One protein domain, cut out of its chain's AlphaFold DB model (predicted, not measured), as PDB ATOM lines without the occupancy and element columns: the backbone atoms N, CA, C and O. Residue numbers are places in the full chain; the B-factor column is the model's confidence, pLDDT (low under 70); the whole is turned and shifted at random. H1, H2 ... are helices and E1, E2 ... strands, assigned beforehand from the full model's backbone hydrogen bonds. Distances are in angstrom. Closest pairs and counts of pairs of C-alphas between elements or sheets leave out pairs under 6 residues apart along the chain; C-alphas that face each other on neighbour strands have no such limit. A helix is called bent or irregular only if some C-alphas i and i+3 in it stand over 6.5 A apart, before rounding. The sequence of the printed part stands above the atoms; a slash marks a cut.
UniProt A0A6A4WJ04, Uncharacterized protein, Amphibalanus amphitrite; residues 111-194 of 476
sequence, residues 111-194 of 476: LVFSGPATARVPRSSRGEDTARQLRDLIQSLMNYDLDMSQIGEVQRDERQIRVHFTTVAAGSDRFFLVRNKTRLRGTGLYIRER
ATOM      1  N   LEU A 111      47.098   4.413  21.298       94.75
ATOM      2  CA  LEU A 111      45.918   3.792  20.702       94.75
ATOM      3  C   LEU A 111      45.034   3.156  21.771       94.75
ATOM      4  O   LEU A 111      45.505   2.647  22.787       94.75
ATOM      5  N   VAL A 112      43.729   3.173  21.517       94.12
ATOM      6  CA  VAL A 112      42.718   2.538  22.358       94.12
ATOM      7  C   VAL A 112      42.038   1.433  21.561       94.12
ATOM      8  O   VAL A 112      41.395   1.685  20.541       94.12
ATOM      9  N   PHE A 113      42.154   0.216  22.072       94.19
ATOM     10  CA  PHE A 113      41.516  -0.992  21.576       94.19
ATOM     11  C   PHE A 113      40.275  -1.264  22.417       94.19
ATOM     12  O   PHE A 113      40.312  -1.200  23.646       94.19
ATOM     13  N   SER A 114      39.149  -1.535  21.773       93.00
ATOM     14  CA  SER A 114      37.874  -1.740  22.458       93.00
ATOM     15  C   SER A 114      36.961  -2.665  21.668       93.00
ATOM     16  O   SER A 114      37.146  -2.836  20.468       93.00
ATOM     17  N   GLY A 115      35.947  -3.225  22.323       89.62
ATOM     18  CA  GLY A 115      34.901  -4.021  21.677       89.62
ATOM     19  C   GLY A 115      34.808  -5.453  22.211       89.62
ATOM     20  O   GLY A 115      35.568  -5.818  23.109       89.62
ATOM     21  N   PRO A 116      33.856  -6.258  21.702       86.19
ATOM     22  CA  PRO A 116      33.633  -7.631  22.160       86.19
ATOM     23  C   PRO A 116      34.869  -8.535  22.095       86.19
ATOM     24  O   PRO A 116      35.016  -9.402  22.948       86.19
ATOM     25  N   ALA A 117      35.765  -8.305  21.128       83.00
ATOM     26  CA  ALA A 117      37.000  -9.075  20.977       83.00
ATOM     27  C   ALA A 117      37.994  -8.846  22.132       83.00
ATOM     28  O   ALA A 117      38.837  -9.691  22.412       83.00
ATOM     29  N   THR A 118      37.888  -7.715  22.840       82.25
ATOM     30  CA  THR A 118      38.664  -7.474  24.060       82.25
ATOM     31  C   THR A 118      37.918  -8.081  25.253       82.25
ATOM     32  O   THR A 118      37.042  -7.437  25.833       82.25
ATOM     33  N   ALA A 119      38.239  -9.330  25.609       72.75
ATOM     34  CA  ALA A 119      37.579 -10.076  26.689       72.75
ATOM     35  C   ALA A 119      37.522  -9.275  28.002       72.75
ATOM     36  O   ALA A 119      38.510  -8.658  28.387       72.75
ATOM     37  N   ARG A 120      36.385  -9.260  28.711       74.69
ATOM     38  CA  ARG A 120      36.291  -8.539  29.995       74.69
ATOM     39  C   ARG A 120      37.164  -9.228  31.039       74.69
ATOM     40  O   ARG A 120      36.958 -10.405  31.310       74.69
ATOM     41  N   VAL A 121      38.086  -8.482  31.642       70.69
ATOM     42  CA  VAL A 121      38.974  -8.997  32.694       70.69
ATOM     43  C   VAL A 121      38.679  -8.266  34.013       70.69
ATOM     44  O   VAL A 121      38.645  -7.027  34.012       70.69
ATOM     45  N   PRO A 122      38.449  -8.990  35.130       62.56
ATOM     46  CA  PRO A 122      38.334  -8.407  36.467       62.56
ATOM     47  C   PRO A 122      39.582  -7.604  36.858       62.56
ATOM     48  O   PRO A 122      40.682  -7.848  36.364       62.56
ATOM     49  N   ARG A 123      39.435  -6.636  37.771       60.25
ATOM     50  CA  ARG A 123      40.536  -5.741  38.186       60.25
ATOM     51  C   ARG A 123      41.761  -6.472  38.762       60.25
ATOM     52  O   ARG A 123      42.852  -5.927  38.664       60.25
ATOM     53  N   SER A 124      41.592  -7.681  39.295       57.97
ATOM     54  CA  SER A 124      42.635  -8.483  39.952       57.97
ATOM     55  C   SER A 124      43.649  -9.147  39.012       57.97
ATOM     56  O   SER A 124      44.690  -9.579  39.487       57.97
ATOM     57  N   SER A 125      43.384  -9.228  37.701       60.06
ATOM     58  CA  SER A 125      44.252  -9.922  36.723       60.06
ATOM     59  C   SER A 125      44.885  -8.972  35.693       60.06
ATOM     60  O   SER A 125      45.249  -9.382  34.592       60.06
ATOM     61  N   ARG A 126      44.964  -7.672  36.006       62.75
ATOM     62  CA  ARG A 126      45.547  -6.648  35.126       62.75
ATOM     63  C   ARG A 126      47.061  -6.603  35.323       62.75
ATOM     64  O   ARG A 126      47.510  -6.085  36.335       62.75
ATOM     65  N   GLY A 127      47.844  -7.075  34.358       60.12
ATOM     66  CA  GLY A 127      49.285  -6.819  34.407       60.12
ATOM     67  C   GLY A 127      50.097  -7.587  33.385       60.12
ATOM     68  O   GLY A 127      50.549  -7.003  32.408       60.12
ATOM     69  N   GLU A 128      50.266  -8.891  33.576       61.53
ATOM     70  CA  GLU A 128      51.506  -9.519  33.096       61.53
ATOM     71  C   GLU A 128      51.507 -10.045  31.654       61.53
ATOM     72  O   GLU A 128      52.580 -10.223  31.097       61.53
ATOM     73  N   ASP A 129      50.362 -10.155  30.971       80.00
ATOM     74  CA  ASP A 129      50.335 -10.663  29.583       80.00
ATOM     75  C   ASP A 129      49.462  -9.850  28.616       80.00
ATOM     76  O   ASP A 129      49.205 -10.273  27.490       80.00
ATOM     77  N   THR A 130      49.018  -8.648  29.000       87.44
ATOM     78  CA  THR A 130      48.086  -7.865  28.155       87.44
ATOM     79  C   THR A 130      48.694  -7.519  26.790       87.44
ATOM     80  O   THR A 130      47.994  -7.532  25.778       87.44
ATOM     81  N   ALA A 131      49.996  -7.223  26.747       87.81
ATOM     82  CA  ALA A 131      50.693  -6.890  25.508       87.81
ATOM     83  C   ALA A 131      50.806  -8.104  24.566       87.81
ATOM     84  O   ALA A 131      50.530  -7.976  23.375       87.81
ATOM     85  N   ARG A 132      51.127  -9.292  25.105       89.19
ATOM     86  CA  ARG A 132      51.185 -10.547  24.334       89.19
ATOM     87  C   ARG A 132      49.804 -10.962  23.833       89.19
ATOM     88  O   ARG A 132      49.641 -11.217  22.650       89.19
ATOM     89  N   GLN A 133      48.784 -10.890  24.690       88.62
ATOM     90  CA  GLN A 133      47.396 -11.150  24.295       88.62
ATOM     91  C   GLN A 133      46.932 -10.219  23.174       88.62
ATOM     92  O   GLN A 133      46.220 -10.641  22.264       88.62
ATOM     93  N   LEU A 134      47.320  -8.940  23.226       90.19
ATOM     94  CA  LEU A 134      47.015  -8.006  22.151       90.19
ATOM     95  C   LEU A 134      47.760  -8.370  20.862       90.19
ATOM     96  O   LEU A 134      47.149  -8.309  19.798       90.19
ATOM     97  N   ARG A 135      49.037  -8.756  20.945       92.50
ATOM     98  CA  ARG A 135      49.808  -9.253  19.799       92.50
ATOM     99  C   ARG A 135      49.129 -10.456  19.155       92.50
ATOM    100  O   ARG A 135      48.847 -10.397  17.965       92.50
ATOM    101  N   ASP A 136      48.764 -11.472  19.931       91.44
ATOM    102  CA  ASP A 136      48.083 -12.671  19.424       91.44
ATOM    103  C   ASP A 136      46.717 -12.332  18.803       91.44
ATOM    104  O   ASP A 136      46.324 -12.860  17.755       91.44
ATOM    105  N   LEU A 137      45.990 -11.387  19.407       91.44
ATOM    106  CA  LEU A 137      44.722 -10.893  18.877       91.44
ATOM    107  C   LEU A 137      44.903 -10.161  17.539       91.44
ATOM    108  O   LEU A 137      44.115 -10.352  16.616       91.44
ATOM    109  N   ILE A 138      45.926  -9.317  17.406       93.12
ATOM    110  CA  ILE A 138      46.207  -8.605  16.154       93.12
ATOM    111  C   ILE A 138      46.750  -9.565  15.090       93.12
ATOM    112  O   ILE A 138      46.310  -9.488  13.942       93.12
ATOM    113  N   GLN A 139      47.601 -10.519  15.466       94.19
ATOM    114  CA  GLN A 139      48.098 -11.562  14.573       94.19
ATOM    115  C   GLN A 139      46.941 -12.398  14.016       94.19
ATOM    116  O   GLN A 139      46.842 -12.581  12.807       94.19
ATOM    117  N   SER A 140      46.009 -12.838  14.864       92.75
ATOM    118  CA  SER A 140      44.851 -13.628  14.421       92.75
ATOM    119  C   SER A 140      43.855 -12.833  13.566       92.75
ATOM    120  O   SER A 140      43.309 -13.375  12.606       92.75
ATOM    121  N   LEU A 141      43.616 -11.552  13.872       92.12
ATOM    122  CA  LEU A 141      42.612 -10.742  13.169       92.12
ATOM    123  C   LEU A 141      43.137 -10.017  11.924       92.12
ATOM    124  O   LEU A 141      42.353  -9.703  11.027       92.12
ATOM    125  N   MET A 142      44.427  -9.685  11.875       91.81
ATOM    126  CA  MET A 142      45.031  -8.888  10.798       91.81
ATOM    127  C   MET A 142      46.166  -9.601  10.062       91.81
ATOM    128  O   MET A 142      46.636  -9.050   9.064       91.81
ATOM    129  N   ASN A 143      46.585 -10.791  10.516       92.56
ATOM    130  CA  ASN A 143      47.791 -11.482  10.050       92.56
ATOM    131  C   ASN A 143      49.021 -10.561  10.084       92.56
ATOM    132  O   ASN A 143      49.768 -10.462   9.110       92.56
ATOM    133  N   TYR A 144      49.150  -9.804  11.175       93.81
ATOM    134  CA  TYR A 144      50.220  -8.837  11.382       93.81
ATOM    135  C   TYR A 144      50.859  -9.045  12.745       93.81
ATOM    136  O   TYR A 144      50.159  -9.014  13.761       93.81
ATOM    137  N   ASP A 145      52.176  -9.207  12.742       93.25
ATOM    138  CA  ASP A 145      52.939  -9.477  13.947       93.25
ATOM    139  C   ASP A 145      53.436  -8.162  14.543       93.25
ATOM    140  O   ASP A 145      54.132  -7.404  13.869       93.25
ATOM    141  N   LEU A 146      53.035  -7.866  15.781       92.81
ATOM    142  CA  LEU A 146      53.458  -6.644  16.467       92.81
ATOM    143  C   LEU A 146      54.871  -6.811  17.026       92.81
ATOM    144  O   LEU A 146      55.156  -7.764  17.758       92.81
ATOM    145  N   ASP A 147      55.721  -5.829  16.749       93.06
ATOM    146  CA  ASP A 147      57.035  -5.703  17.350       93.06
ATOM    147  C   ASP A 147      56.886  -5.238  18.802       93.06
ATOM    148  O   ASP A 147      56.553  -4.089  19.109       93.06
ATOM    149  N   MET A 148      57.159  -6.156  19.728       90.31
ATOM    150  CA  MET A 148      57.057  -5.897  21.162       90.31
ATOM    151  C   MET A 148      58.011  -4.790  21.635       90.31
ATOM    152  O   MET A 148      57.744  -4.192  22.673       90.31
ATOM    153  N   SER A 149      59.080  -4.472  20.890       91.00
ATOM    154  CA  SER A 149      59.975  -3.351  21.211       91.00
ATOM    155  C   SER A 149      59.348  -1.978  20.924       91.00
ATOM    156  O   SER A 149      59.737  -0.970  21.521       91.00
ATOM    157  N   GLN A 150      58.333  -1.928  20.052       92.81
ATOM    158  CA  GLN A 150      57.579  -0.708  19.758       92.81
ATOM    159  C   GLN A 150      56.453  -0.447  20.763       92.81
ATOM    160  O   GLN A 150      55.857   0.634  20.748       92.81
ATOM    161  N   ILE A 151      56.161  -1.410  21.641       92.25
ATOM    162  CA  ILE A 151      55.146  -1.301  22.687       92.25
ATOM    163  C   ILE A 151      55.809  -0.765  23.958       92.25
ATOM    164  O   ILE A 151      56.653  -1.418  24.558       92.25
ATOM    165  N   GLY A 152      55.410   0.438  24.369       89.94
ATOM    166  CA  GLY A 152      55.811   1.026  25.643       89.94
ATOM    167  C   GLY A 152      54.825   0.651  26.748       89.94
ATOM    168  O   GLY A 152      54.698  -0.501  27.150       89.94
ATOM    169  N   GLU A 153      54.093   1.644  27.244       91.62
ATOM    170  CA  GLU A 153      53.127   1.455  28.322       91.62
ATOM    171  C   GLU A 153      51.821   0.797  27.838       91.62
ATOM    172  O   GLU A 153      51.233   1.204  26.831       91.62
ATOM    173  N   VAL A 154      51.320  -0.188  28.590       91.56
ATOM    174  CA  VAL A 154      50.031  -0.849  28.339       91.56
ATOM    175  C   VAL A 154      49.137  -0.734  29.567       91.56
ATOM    176  O   VAL A 154      49.468  -1.211  30.646       91.56
ATOM    177  N   GLN A 155      47.957  -0.146  29.387       90.06
ATOM    178  CA  GLN A 155      46.952   0.010  30.435       90.06
ATOM    179  C   GLN A 155      45.687  -0.771  30.065       90.06
ATOM    180  O   GLN A 155      45.034  -0.498  29.053       90.06
ATOM    181  N   ARG A 156      45.303  -1.738  30.902       86.94
ATOM    182  CA  ARG A 156      44.062  -2.507  30.740       86.94
ATOM    183  C   ARG A 156      42.945  -1.903  31.588       86.94
ATOM    184  O   ARG A 156      43.039  -1.894  32.809       86.94
ATOM    185  N   ASP A 157      41.859  -1.487  30.945       84.88
ATOM    186  CA  ASP A 157      40.559  -1.210  31.566       84.88
ATOM    187  C   ASP A 157      39.596  -2.395  31.372       84.88
ATOM    188  O   ASP A 157      39.846  -3.283  30.560       84.88
ATOM    189  N   GLU A 158      38.447  -2.405  32.060       81.44
ATOM    190  CA  GLU A 158      37.472  -3.517  32.006       81.44
ATOM    191  C   GLU A 158      37.000  -3.858  30.584       81.44
ATOM    192  O   GLU A 158      36.687  -5.008  30.282       81.44
ATOM    193  N   ARG A 159      36.915  -2.848  29.709       84.31
ATOM    194  CA  ARG A 159      36.393  -2.975  28.336       84.31
ATOM    195  C   ARG A 159      37.324  -2.417  27.264       84.31
ATOM    196  O   ARG A 159      36.937  -2.383  26.098       84.31
ATOM    197  N   GLN A 160      38.496  -1.910  27.644       90.94
ATOM    198  CA  GLN A 160      39.412  -1.231  26.722       90.94
ATOM    199  C   GLN A 160      40.868  -1.540  27.076       90.94
ATOM    200  O   GLN A 160      41.190  -1.762  28.239       90.94
ATOM    201  N   ILE A 161      41.736  -1.583  26.073       92.00
ATOM    202  CA  ILE A 161      43.190  -1.670  26.234       92.00
ATOM    203  C   ILE A 161      43.759  -0.383  25.660       92.00
ATOM    204  O   ILE A 161      43.414  -0.012  24.539       92.00
ATOM    205  N   ARG A 162      44.590   0.322  26.415       93.50
ATOM    206  CA  ARG A 162      45.315   1.498  25.937       93.50
ATOM    207  C   ARG A 162      46.770   1.109  25.804       93.50
ATOM    208  O   ARG A 162      47.328   0.545  26.737       93.50
ATOM    209  N   VAL A 163      47.356   1.399  24.656       94.25
ATOM    210  CA  VAL A 163      48.749   1.065  24.371       94.25
ATOM    211  C   VAL A 163      49.448   2.300  23.859       94.25
ATOM    212  O   VAL A 163      48.956   2.944  22.931       94.25
ATOM    213  N   HIS A 164      50.576   2.614  24.476       94.81
ATOM    214  CA  HIS A 164      51.514   3.602  23.994       94.81
ATOM    215  C   HIS A 164      52.527   2.936  23.066       94.81
ATOM    216  O   HIS A 164      53.200   1.982  23.452       94.81
ATOM    217  N   PHE A 165      52.652   3.461  21.853       94.50
ATOM    218  CA  PHE A 165      53.682   3.057  20.907       94.50
ATOM    219  C   PHE A 165      54.845   4.040  20.956       94.50
ATOM    220  O   PHE A 165      54.637   5.251  20.891       94.50
ATOM    221  N   THR A 166      56.069   3.522  21.027       92.69
ATOM    222  CA  THR A 166      57.292   4.338  21.063       92.69
ATOM    223  C   THR A 166      57.541   5.054  19.736       92.69
ATOM    224  O   THR A 166      58.067   6.164  19.722       92.69
ATOM    225  N   THR A 167      57.112   4.452  18.619       90.12
ATOM    226  CA  THR A 167      57.326   4.979  17.266       90.12
ATOM    227  C   THR A 167      56.005   5.243  16.547       90.12
ATOM    228  O   THR A 167      55.138   4.374  16.430       90.12
ATOM    229  N   VAL A 168      55.857   6.451  15.998       87.88
ATOM    230  CA  VAL A 168      54.620   6.906  15.330       87.88
ATOM    231  C   VAL A 168      54.804   7.194  13.827       87.88
ATOM    232  O   VAL A 168      53.836   7.445  13.106       87.88
ATOM    233  N   ALA A 169      56.044   7.143  13.343       87.19
ATOM    234  CA  ALA A 169      56.385   7.435  11.958       87.19
ATOM    235  C   ALA A 169      55.791   6.420  10.961       87.19
ATOM    236  O   ALA A 169      55.344   5.330  11.322       87.19
ATOM    237  N   ALA A 170      55.801   6.783   9.676       86.12
ATOM    238  CA  ALA A 170      55.422   5.866   8.609       86.12
ATOM    239  C   ALA A 170      56.295   4.601   8.661       86.12
ATOM    240  O   ALA A 170      57.516   4.693   8.735       86.12
ATOM    241  N   GLY A 171      55.651   3.433   8.633       86.56
ATOM    242  CA  GLY A 171      56.318   2.136   8.786       86.56
ATOM    243  C   GLY A 171      56.308   1.572  10.209       86.56
ATOM    244  O   GLY A 171      56.636   0.405  10.367       86.56
ATOM    245  N   SER A 172      55.882   2.337  11.223       93.12
ATOM    246  CA  SER A 172      55.691   1.786  12.570       93.12
ATOM    247  C   SER A 172      54.408   0.965  12.697       93.12
ATOM    248  O   SER A 172      53.442   1.164  11.944       93.12
ATOM    249  N   ASP A 173      54.349   0.112  13.720       93.19
ATOM    250  CA  ASP A 173      53.167  -0.694  14.041       93.19
ATOM    251  C   ASP A 173      51.932   0.176  14.265       93.19
ATOM    252  O   ASP A 173      50.846  -0.092  13.745       93.19
ATOM    253  N   ARG A 174      52.101   1.295  14.976       93.06
ATOM    254  CA  ARG A 174      51.025   2.262  15.206       93.06
ATOM    255  C   ARG A 174      50.484   2.817  13.892       93.06
ATOM    256  O   ARG A 174      49.265   2.898  13.714       93.06
ATOM    257  N   PHE A 175      51.367   3.203  12.969       91.81
ATOM    258  CA  PHE A 175      50.957   3.711  11.661       91.81
ATOM    259  C   PHE A 175      50.219   2.636  10.853       91.81
ATOM    260  O   PHE A 175      49.156   2.914  10.283       91.81
ATOM    261  N   PHE A 176      50.731   1.403  10.852       93.12
ATOM    262  CA  PHE A 176      50.099   0.268  10.187       93.12
ATOM    263  C   PHE A 176      48.686   0.006  10.727       93.12
ATOM    264  O   PHE A 176      47.733  -0.078   9.943       93.12
ATOM    265  N   LEU A 177      48.527  -0.056  12.052       93.25
ATOM    266  CA  LEU A 177      47.248  -0.309  12.716       93.25
ATOM    267  C   LEU A 177      46.214   0.777  12.404       93.25
ATOM    268  O   LEU A 177      45.084   0.468  12.025       93.25
ATOM    269  N   VAL A 178      46.583   2.057  12.510       90.75
ATOM    270  CA  VAL A 178      45.656   3.170  12.239       90.75
ATOM    271  C   VAL A 178      45.218   3.190  10.775       90.75
ATOM    272  O   VAL A 178      44.040   3.443  10.495       90.75
ATOM    273  N   ARG A 179      46.133   2.901   9.842       90.94
ATOM    274  CA  ARG A 179      45.851   2.880   8.401       90.94
ATOM    275  C   ARG A 179      44.979   1.693   7.995       90.94
ATOM    276  O   ARG A 179      44.101   1.851   7.150       90.94
ATOM    277  N   ASN A 180      45.179   0.533   8.619       91.62
ATOM    278  CA  ASN A 180      44.494  -0.713   8.269       91.62
ATOM    279  C   ASN A 180      43.324  -1.076   9.197       91.62
ATOM    280  O   ASN A 180      42.704  -2.122   9.008       91.62
ATOM    281  N   LYS A 181      42.946  -0.210  10.149       90.25
ATOM    282  CA  LYS A 181      41.835  -0.449  11.095       90.25
ATOM    283  C   LYS A 181      40.488  -0.775  10.440       90.25
ATOM    284  O   LYS A 181      39.604  -1.323  11.086       90.25
ATOM    285  N   THR A 182      40.293  -0.437   9.165       88.06
ATOM    286  CA  THR A 182      39.087  -0.805   8.407       88.06
ATOM    287  C   THR A 182      38.971  -2.310   8.163       88.06
ATOM    288  O   THR A 182      37.846  -2.788   8.039       88.06
ATOM    289  N   ARG A 183      40.087  -3.055   8.164       90.38
ATOM    290  CA  ARG A 183      40.107  -4.527   8.072       90.38
ATOM    291  C   ARG A 183      39.471  -5.206   9.285       90.38
ATOM    292  O   ARG A 183      38.966  -6.310   9.169       90.38
ATOM    293  N   LEU A 184      39.419  -4.512  10.423       89.75
ATOM    294  CA  LEU A 184      38.794  -4.994  11.657       89.75
ATOM    295  C   LEU A 184      37.267  -4.797  11.684       89.75
ATOM    296  O   LEU A 184      36.603  -5.078  12.681       89.75
ATOM    297  N   ARG A 185      36.656  -4.284  10.608       88.81
ATOM    298  CA  ARG A 185      35.195  -4.135  10.565       88.81
ATOM    299  C   ARG A 185      34.527  -5.507  10.621       88.81
ATOM    300  O   ARG A 185      34.764  -6.350   9.771       88.81
ATOM    301  N   GLY A 186      33.648  -5.689  11.603       88.12
ATOM    302  CA  GLY A 186      32.913  -6.940  11.810       88.12
ATOM    303  C   GLY A 186      33.610  -7.946  12.729       88.12
ATOM    304  O   GLY A 186      32.947  -8.866  13.188       88.12
ATOM    305  N   THR A 187      34.883  -7.739  13.089       89.81
ATOM    306  CA  THR A 187      35.610  -8.640  14.007       89.81
ATOM    307  C   THR A 187      35.286  -8.388  15.481       89.81
ATOM    308  O   THR A 187      35.655  -9.167  16.352       89.81
ATOM    309  N   GLY A 188      34.609  -7.276  15.787       89.62
ATOM    310  CA  GLY A 188      34.348  -6.855  17.162       89.62
ATOM    311  C   GLY A 188      35.552  -6.205  17.855       89.62
ATOM    312  O   GLY A 188      35.468  -5.940  19.054       89.62
ATOM    313  N   LEU A 189      36.641  -5.916  17.133       92.56
ATOM    314  CA  LEU A 189      37.754  -5.094  17.613       92.56
ATOM    315  C   LEU A 189      37.708  -3.704  16.966       92.56
ATOM    316  O   LEU A 189      37.693  -3.559  15.747       92.56
ATOM    317  N   TYR A 190      37.727  -2.664  17.792       92.50
ATOM    318  CA  TYR A 190      37.739  -1.270  17.372       92.50
ATOM    319  C   TYR A 190      39.013  -0.592  17.857       92.50
ATOM    320  O   TYR A 190      39.264  -0.527  19.062       92.50
ATOM    321  N   ILE A 191      39.770  -0.038  16.911       93.56
ATOM    322  CA  ILE A 191      40.963   0.769  17.172       93.56
ATOM    323  C   ILE A 191      40.617   2.241  16.964       93.56
ATOM    324  O   ILE A 191      40.124   2.638  15.901       93.56
ATOM    325  N   ARG A 192      40.915   3.065  17.967       91.94
ATOM    326  CA  ARG A 192      40.811   4.525  17.891       91.94
ATOM    327  C   ARG A 192      42.061   5.188  18.455       91.94
ATOM    328  O   ARG A 192      42.717   4.638  19.333       91.94
ATOM    329  N   GLU A 193      42.372   6.372  17.947       92.75
ATOM    330  CA  GLU A 193      43.414   7.220  18.526       92.75
ATOM    331  C   GLU A 193      42.938   7.758  19.881       92.75
ATOM    332  O   GLU A 193      41.737   7.990  20.073       92.75
ATOM    333  N   ARG A 194      43.862   7.952  20.824       92.75
ATOM    334  CA  ARG A 194      43.551   8.648  22.072       92.75
ATOM    335  C   ARG A 194      43.487  10.150  21.802       92.75
ATOM    336  O   ARG A 194      44.408  10.732  21.236       92.75
TER     337      ARG A 194
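AT A GLANCE: This is residues 111 to 194 of the 476 residues of an uncharacterized protein of Amphibalanus amphitrite (UniProt A0A6A4WJ04). What would one see first? A four-stranded antiparallel sheet has H2 packed slantwise over its E4 edge, while H1 only grazes it with residues 130 to 134, near E2 and E3. What are its parts and their order? The printed part has 84 residues, with two named helices and four named strands in the order E1, H1, E2, E3, H2, E4; the sheet's order is E2, E3, E1, E4, and the class is mixed, helices and strands. How large is it? It is compact and rounded, with a radius of gyration of the C-alphas of 12.0 A and spans of 37 by 28 by 22 A.

IN THESE COORDINATES: Where does the first strand lie? E1, residues 111 to 114, begins with C-alpha 111 at (45.918, 3.792, 20.702) and is 9.9 A long. Which elements follow? H1, residues 130 to 142, is 17.7 A long from C-alpha 130 at (48.086, -7.865, 28.155); E2, residues 151 to 156, is 13.8 A long; E3, residues 160 to 165, is 16.0 A long. Which come last? H2, residues 173 to 184, is 15.2 A long and irregular, with C-alphas 179 and 182 7.7 A apart. E4, residues 190 to 193, is 10.3 A long and ends with C-alpha 193 at (43.414, 7.220, 18.526).

HOW THE PARTS SIT: How are the strands paired? The hairpin E2 and E3 is antiparallel at 165 degrees, with N 155 and O 162 2.8 A apart; E3 and E1 stand at 159 degrees, with N 113 and O 161 2.8 A apart; E1 and E4 stand at 153 degrees, with N 190 and O 114 2.7 A apart. Where are the helices? H2 is on one face of the sheet, in two layers, sheet and helix, at a height of 8.6 A; it lies over E4, slantwise at 38 degrees on the local plane, and the closest C-alphas of the two, Lys 181 and Ile 191, are 6.3 A apart. H1 is on the sheet but only grazes it, the closest C-alphas to E2 being those of Ala 131 and Val 154, 6.7 A apart. H1 and H2 only just touch, only at their ends, with 3 pairs of C-alphas within 8 A, the closest being Leu 141 and Leu 184, 7.1 A apart, at a steep tilt of 52 degrees, the same way. Which units and backbone pairs occur? E1, H1, E2 and E3, H2, E4 are split strand-helix-strand units, two strands running the same way with another strand between them in the sheet, each with a right-handed crossover. Every O i to N i+4 pair in H1 is within hydrogen-bond range, and 5 of 8 in H2.

THE WHOLE: How far does it reach? The two C-alphas farthest apart, Ser 124 and Ala 170, are 36.8 A apart, and the printed part has no cut. Which link is long, and where is confidence low? The link from E1 to H1 is long, with 15 residues. The pLDDT is under 70 at residues 122 to 128, and its mean over the printed part is 87.5.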